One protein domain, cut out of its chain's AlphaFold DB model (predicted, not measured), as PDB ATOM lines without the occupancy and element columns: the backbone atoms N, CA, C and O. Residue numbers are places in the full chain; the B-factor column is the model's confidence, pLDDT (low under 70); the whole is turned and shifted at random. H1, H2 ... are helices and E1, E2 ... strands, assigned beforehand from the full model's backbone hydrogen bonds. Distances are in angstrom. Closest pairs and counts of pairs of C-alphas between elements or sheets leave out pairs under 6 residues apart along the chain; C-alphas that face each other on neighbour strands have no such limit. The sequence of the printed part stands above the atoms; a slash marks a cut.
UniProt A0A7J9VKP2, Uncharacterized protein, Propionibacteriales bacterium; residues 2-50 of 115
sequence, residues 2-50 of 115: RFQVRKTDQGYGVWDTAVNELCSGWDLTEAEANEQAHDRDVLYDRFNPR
ATOM      1  N   ARG A   2       7.118   0.250   6.210       93.00
ATOM      2  CA  ARG A   2       8.041   0.503   5.096       93.00
ATOM      3  C   ARG A   2       8.463  -0.785   4.402       93.00
ATOM      4  O   ARG A   2       8.649  -0.771   3.185       93.00
ATOM      5  N   PHE A   3       8.593  -1.880   5.142       94.88
ATOM      6  CA  PHE A   3       9.104  -3.132   4.598       94.88
ATOM      7  C   PHE A   3       7.969  -4.046   4.140       94.88
ATOM      8  O   PHE A   3       6.976  -4.230   4.838       94.88
ATOM      9  N   GLN A   4       8.104  -4.608   2.941       93.81
ATOM     10  CA  GLN A   4       7.114  -5.506   2.351       93.81
ATOM     11  C   GLN A   4       7.751  -6.830   1.960       93.81
ATOM     12  O   GLN A   4       8.799  -6.862   1.322       93.81
ATOM     13  N   VAL A   5       7.070  -7.923   2.283       94.88
ATOM     14  CA  VAL A   5       7.432  -9.250   1.789       94.88
ATOM     15  C   VAL A   5       6.964  -9.386   0.346       94.88
ATOM     16  O   VAL A   5       5.806  -9.097   0.039       94.88
ATOM     17  N   ARG A   6       7.846  -9.836  -0.549       94.56
ATOM     18  CA  ARG A   6       7.489 -10.182  -1.932       94.56
ATOM     19  C   ARG A   6       8.022 -11.564  -2.281       94.56
ATOM     20  O   ARG A   6       9.086 -11.964  -1.810       94.56
ATOM     21  N   LYS A   7       7.266 -12.280  -3.113       93.94
ATOM     22  CA  LYS A   7       7.681 -13.562  -3.682       93.94
ATOM     23  C   LYS A   7       8.770 -13.333  -4.730       93.94
ATOM     24  O   LYS A   7       8.689 -12.382  -5.505       93.94
ATOM     25  N   THR A   8       9.756 -14.214  -4.746       92.25
ATOM     26  CA  THR A   8      10.862 -14.247  -5.706       92.25
ATOM     27  C   THR A   8      10.835 -15.576  -6.467       92.25
ATOM     28  O   THR A   8      10.017 -16.453  -6.175       92.25
ATOM     29  N   ASP A   9      11.756 -15.756  -7.410       92.56
ATOM     30  CA  ASP A   9      11.929 -17.035  -8.108       92.56
ATOM     31  C   ASP A   9      12.463 -18.158  -7.198       92.56
ATOM     32  O   ASP A   9      12.290 -19.334  -7.505       92.56
ATOM     33  N   GLN A  10      13.101 -17.810  -6.075       90.62
ATOM     34  CA  GLN A  10      13.762 -18.750  -5.158       90.62
ATOM     35  C   GLN A  10      13.042 -18.899  -3.809       90.62
ATOM     36  O   GLN A  10      13.375 -19.791  -3.035       90.62
ATOM     37  N   GLY A  11      12.049 -18.056  -3.523       94.56
ATOM     38  CA  GLY A  11      11.357 -18.021  -2.240       94.56
ATOM     39  C   GLY A  11      10.693 -16.670  -2.011       94.56
ATOM     40  O   GLY A  11       9.825 -16.251  -2.782       94.56
ATOM     41  N   TYR A  12      11.092 -15.994  -0.941       96.19
ATOM     42  CA  TYR A  12      10.605 -14.676  -0.554       96.19
ATOM     43  C   TYR A  12      11.771 -13.758  -0.184       96.19
ATOM     44  O   TYR A  12      12.852 -14.195   0.199       96.19
ATOM     45  N   GLY A  13      11.528 -12.455  -0.282       95.25
ATOM     46  CA  GLY A  13      12.458 -11.422   0.149       95.25
ATOM     47  C   GLY A  13      11.727 -10.224   0.742       95.25
ATOM     48  O   GLY A  13      10.512 -10.071   0.593       95.25
ATOM     49  N   VAL A  14      12.478  -9.367   1.425       96.25
ATOM     50  CA  VAL A  14      11.993  -8.148   2.070       96.25
ATOM     51  C   VAL A  14      12.431  -6.945   1.253       96.25
ATOM     52  O   VAL A  14      13.620  -6.657   1.144       96.25
ATOM     53  N   TRP A  15      11.461  -6.221   0.707       95.12
ATOM     54  CA  TRP A  15      11.678  -4.975  -0.012       95.12
ATOM     55  C   TRP A  15      11.487  -3.780   0.903       95.12
ATOM     56  O   TRP A  15      10.485  -3.680   1.613       95.12
ATOM     57  N   ASP A  16      12.406  -2.833   0.812       94.56
ATOM     58  CA  ASP A  16      12.227  -1.497   1.346       94.56
ATOM     59  C   ASP A  16      11.459  -0.647   0.332       94.56
ATOM     60  O   ASP A  16      11.952  -0.341  -0.753       94.56
ATOM     61  N   THR A  17      10.235  -0.248   0.674       92.44
ATOM     62  CA  THR A  17       9.392   0.539  -0.239       92.44
ATOM     63  C   THR A  17       9.823   1.994  -0.397       92.44
ATOM     64  O   THR A  17       9.386   2.636  -1.350       92.44
ATOM     65  N   ALA A  18      10.668   2.524   0.491       90.12
ATOM     66  CA  ALA A  18      11.140   3.903   0.403       90.12
ATOM     67  C   ALA A  18      12.182   4.083  -0.710       90.12
ATOM     68  O   ALA A  18      12.189   5.116  -1.374       90.12
ATOM     69  N   VAL A  19      13.029   3.073  -0.926       90.31
ATOM     70  CA  VAL A  19      14.056   3.061  -1.988       90.31
ATOM     71  C   VAL A  19      13.747   2.065  -3.110       90.31
ATOM     72  O   VAL A  19      14.390   2.086  -4.151       90.31
ATOM     73  N   ASN A  20      12.716   1.235  -2.927       89.12
ATOM     74  CA  ASN A  20      12.315   0.149  -3.820       89.12
ATOM     75  C   ASN A  20      13.439  -0.870  -4.093       89.12
ATOM     76  O   ASN A  20      13.569  -1.386  -5.202       89.12
ATOM     77  N   GLU A  21      14.217  -1.199  -3.063       90.69
ATOM     78  CA  GLU A  21      15.318  -2.162  -3.137       90.69
ATOM     79  C   GLU A  21      15.055  -3.383  -2.255       90.69
ATOM     80  O   GLU A  21      14.291  -3.328  -1.287       90.69
ATOM     81  N   LEU A  22      15.691  -4.501  -2.606       91.25
ATOM     82  CA  LEU A  22      15.705  -5.695  -1.771       91.25
ATOM     83  C   LEU A  22      16.692  -5.496  -0.612       91.25
ATOM     84  O   LEU A  22      17.839  -5.112  -0.823       91.25
ATOM     85  N   CYS A  23      16.261  -5.810   0.607       88.94
ATOM     86  CA  CYS A  23      17.048  -5.624   1.828       88.94
ATOM     87  C   CYS A  23      17.308  -6.931   2.594       88.94
ATOM     88  O   CYS A  23      17.703  -6.888   3.762       88.94
ATOM     89  N   SER A  24      17.072  -8.082   1.960       91.44
ATOM     90  CA  SER A  24      17.302  -9.429   2.494       91.44
ATOM     91  C   SER A  24      17.884 -10.368   1.425       91.44
ATOM     92  O   SER A  24      18.138  -9.945   0.301       91.44
ATOM     93  N   GLY A  25      18.051 -11.653   1.762       86.38
ATOM     94  CA  GLY A  25      18.215 -12.720   0.767       86.38
ATOM     95  C   GLY A  25      16.961 -12.917  -0.094       86.38
ATOM     96  O   GLY A  25      15.902 -12.352   0.204       86.38
ATOM     97  N   TRP A  26      17.100 -13.703  -1.162       89.12
ATOM     98  CA  TRP A  26      16.042 -13.983  -2.145       89.12
ATOM     99  C   TRP A  26      15.293 -15.291  -1.864       89.12
ATOM    100  O   TRP A  26      14.244 -15.533  -2.448       89.12
ATOM    101  N   ASP A  27      15.840 -16.133  -1.000       94.75
ATOM    102  CA  ASP A  27      15.481 -17.528  -0.761       94.75
ATOM    103  C   ASP A  27      14.853 -17.749   0.623       94.75
ATOM    104  O   ASP A  27      14.770 -18.878   1.101       94.75
ATOM    105  N   LEU A  28      14.388 -16.677   1.274       94.88
ATOM    106  CA  LEU A  28      13.737 -16.795   2.575       94.88
ATOM    107  C   LEU A  28      12.407 -17.534   2.445       94.88
ATOM    108  O   LEU A  28      11.691 -17.417   1.443       94.88
ATOM    109  N   THR A  29      12.012 -18.221   3.512       95.12
ATOM    110  CA  THR A  29      10.617 -18.627   3.666       95.12
ATOM    111  C   THR A  29       9.730 -17.399   3.888       95.12
ATOM    112  O   THR A  29      10.174 -16.341   4.342       95.12
ATOM    113  N   GLU A  30       8.432 -17.530   3.607       93.31
ATOM    114  CA  GLU A  30       7.473 -16.446   3.848       93.31
ATOM    115  C   GLU A  30       7.443 -16.017   5.322       93.31
ATOM    116  O   GLU A  30       7.320 -14.828   5.619       93.31
ATOM    117  N   ALA A  31       7.584 -16.971   6.248       92.50
ATOM    118  CA  ALA A  31       7.599 -16.702   7.683       92.50
ATOM    119  C   ALA A  31       8.830 -15.877   8.091       92.50
ATOM    120  O   ALA A  31       8.677 -14.845   8.744       92.50
ATOM    121  N   GLU A  32      10.024 -16.273   7.642       94.38
ATOM    122  CA  GLU A  32      11.270 -15.542   7.912       94.38
ATOM    123  C   GLU A  32      11.252 -14.145   7.292       94.38
ATOM    124  O   GLU A  32      11.651 -13.175   7.934       94.38
ATOM    125  N   ALA A  33      10.753 -14.015   6.059       95.25
ATOM    126  CA  ALA A  33      10.616 -12.717   5.410       95.25
ATOM    127  C   ALA A  33       9.638 -11.811   6.176       95.25
ATOM    128  O   ALA A  33       9.910 -10.624   6.358       95.25
ATOM    129  N   ASN A  34       8.520 -12.358   6.672       94.75
ATOM    130  CA  ASN A  34       7.575 -11.604   7.492       94.75
ATOM    131  C   ASN A  34       8.196 -11.157   8.815       94.75
ATOM    132  O   ASN A  34       8.020 -10.000   9.192       94.75
ATOM    133  N   GLU A  35       8.920 -12.033   9.508       94.88
ATOM    134  CA  GLU A  35       9.601 -11.680  10.756       94.88
ATOM    135  C   GLU A  35      10.644 -10.583  10.519       94.88
ATOM    136  O   GLU A  35      10.587  -9.529  11.152       94.88
ATOM    137  N   GLN A  36      11.483 -10.742   9.493       96.12
ATOM    138  CA  GLN A  36      12.471  -9.735   9.110       96.12
ATOM    139  C   GLN A  36      11.862  -8.389   8.702       96.12
ATOM    140  O   GLN A  36      12.449  -7.344   8.999       96.12
ATOM    141  N   ALA A  37      10.724  -8.386   8.003       96.12
ATOM    142  CA  ALA A  37      10.026  -7.156   7.642       96.12
ATOM    143  C   ALA A  37       9.491  -6.442   8.893       96.12
ATOM    144  O   ALA A  37       9.724  -5.246   9.066       96.12
ATOM    145  N   HIS A  38       8.846  -7.184   9.798       96.62
ATOM    146  CA  HIS A  38       8.302  -6.620  11.031       96.62
ATOM    147  C   HIS A  38       9.395  -6.120  11.981       96.62
ATOM    148  O   HIS A  38       9.193  -5.102  12.635       96.62
ATOM    149  N   ASP A  39      10.537  -6.802  12.075       96.25
ATOM    150  CA  ASP A  39      11.663  -6.338  12.892       96.25
ATOM    151  C   ASP A  39      12.262  -5.046  12.337       96.25
ATOM    152  O   ASP A  39      12.553  -4.116  13.090       96.25
ATOM    153  N   ARG A  40      12.369  -4.924  11.013       95.62
ATOM    154  CA  ARG A  40      12.813  -3.675  10.389       95.62
ATOM    155  C   ARG A  40      11.790  -2.548  10.549       95.62
ATOM    156  O   ARG A  40      12.189  -1.412  10.787       95.62
ATOM    157  N   ASP A  41      10.491  -2.834  10.505       95.75
ATOM    158  CA  ASP A  41       9.442  -1.838  10.782       95.75
ATOM    159  C   ASP A  41       9.466  -1.318  12.235       95.75
ATOM    160  O   ASP A  41       8.953  -0.230  12.498       95.75
ATOM    161  N   VAL A  42      10.062  -2.053  13.184       96.19
ATOM    162  CA  VAL A  42      10.332  -1.538  14.543       96.19
ATOM    163  C   VAL A  42      11.450  -0.498  14.522       96.19
ATOM    164  O   VAL A  42      11.408   0.467  15.279       96.19
ATOM    165  N   LEU A  43      12.437  -0.675  13.646       95.25
ATOM    166  CA  LEU A  43      13.616   0.186  13.559       95.25
ATOM    167  C   LEU A  43      13.402   1.424  12.692       95.25
ATOM    168  O   LEU A  43      14.034   2.447  12.942       95.25
ATOM    169  N   TYR A  44      12.530   1.353  11.686       93.44
ATOM    170  CA  TYR A  44      12.290   2.452  10.752       93.44
ATOM    171  C   TYR A  44      10.805   2.792  10.640       93.44
ATOM    172  O   TYR A  44       9.939   1.917  10.581       93.44
ATOM    173  N   ASP A  45      10.520   4.089  10.584       89.50
ATOM    174  CA  ASP A  45       9.264   4.589  10.047       89.50
ATOM    175  C   ASP A  45       9.337   4.634   8.509       89.50
ATOM    176  O   ASP A  45      10.277   4.133   7.876       89.50
ATOM    177  N   ARG A  46       8.319   5.219   7.878       86.94
ATOM    178  CA  ARG A  46       8.240   5.336   6.419       86.94
ATOM    179  C   ARG A  46       9.467   5.982   5.762       86.94
ATOM    180  O   ARG A  46       9.784   5.619   4.632       86.94
ATOM    181  N   PHE A  47      10.131   6.926   6.420       85.44
ATOM    182  CA  PHE A  47      11.184   7.754   5.825       85.44
ATOM    183  C   PHE A  47      12.520   7.664   6.568       85.44
ATOM    184  O   PHE A  47      13.572   7.718   5.937       85.44
ATOM    185  N   ASN A  48      12.498   7.489   7.886       88.62
ATOM    186  CA  ASN A  48      13.655   7.616   8.761       88.62
ATOM    187  C   ASN A  48      13.741   6.444   9.751       88.62
ATOM    188  O   ASN A  48      12.760   5.732   9.973       88.62
ATOM    189  N   PRO A  49      14.906   6.236  10.387       93.69
ATOM    190  CA  PRO A  49      14.973   5.457  11.618       93.69
ATOM    191  C   PRO A  49      13.968   5.990  12.647       93.69
ATOM    192  O   PRO A  49      13.840   7.208  12.813       93.69
ATOM    193  N   ARG A  50      13.263   5.093  13.343       93.81
ATOM    194  CA  ARG A  50      12.339   5.481  14.412       93.81
ATOM    195  C   ARG A  50      13.111   6.097  15.560       93.81
ATOM    196  O   ARG A  50      14.201   5.651  15.924       93.81
TER     197      ARG A  50
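AT A GLANCE: This is residues 2 to 50 of the 115 residues of an uncharacterized protein of Propionibacteriales bacterium (UniProt A0A7J9VKP2). A hairpin of two antiparallel strands, E1 and E2, has one helix, H1, packed lengthwise over one face. The long link from E2 to H1 runs back beside E2, on the side away from E1, and residues 44 to 50 make a hooked tail past the end of H1. The printed part has 49 residues, with the elements in the order E1, E2, H1; the class is mixed, helices and strands, with 24 of the 49 residues in named elements, under half. The whole is compact, with a radius of gyration of the C-alphas of 10.2 A, and elongated, with spans of 30 by 19 by 11 A.

HOW THE PARTS SIT: E1, residues 3 to 7, and E2, residues 12 to 16, form an antiparallel hairpin, with 148 degrees between their directions. N 4 and O 15 are 2.9 A apart and N 15 and O 4 are 2.8 A apart, within hydrogen-bond range. Residues 15 to 16 of E2 also pair, antiparallel, with residues 21 to 22. H1, residues 30 to 43, comes closest to E1 at the C-alphas of Phe 3 and Ala 37, 5.1 A apart. Its closest C-alphas to E2 are those of Tyr 12 and Glu 30, 5.7 A apart. In H1 every O i to N i+4 pair is within hydrogen-bond range.

IN THESE COORDINATES: E1 begins at C-alpha 3, (9.104, -3.132, 4.598), and E2 ends at C-alpha 16, (12.227, -1.497, 1.346); each strand is 13.4 A long. H1 is 20.2 A long and ends at C-alpha 43, (13.616, 0.186, 13.559).

THE WHOLE: The C-alphas farthest apart, those of Asp 9 and Arg 50, are 31.8 A apart. The printed part has no cut. The link from E1 to E2 is tight, and that from E2 to H1, residues 17 to 29, is long. The mean pLDDT of the printed part is 93.1, and no printed residue is under 70.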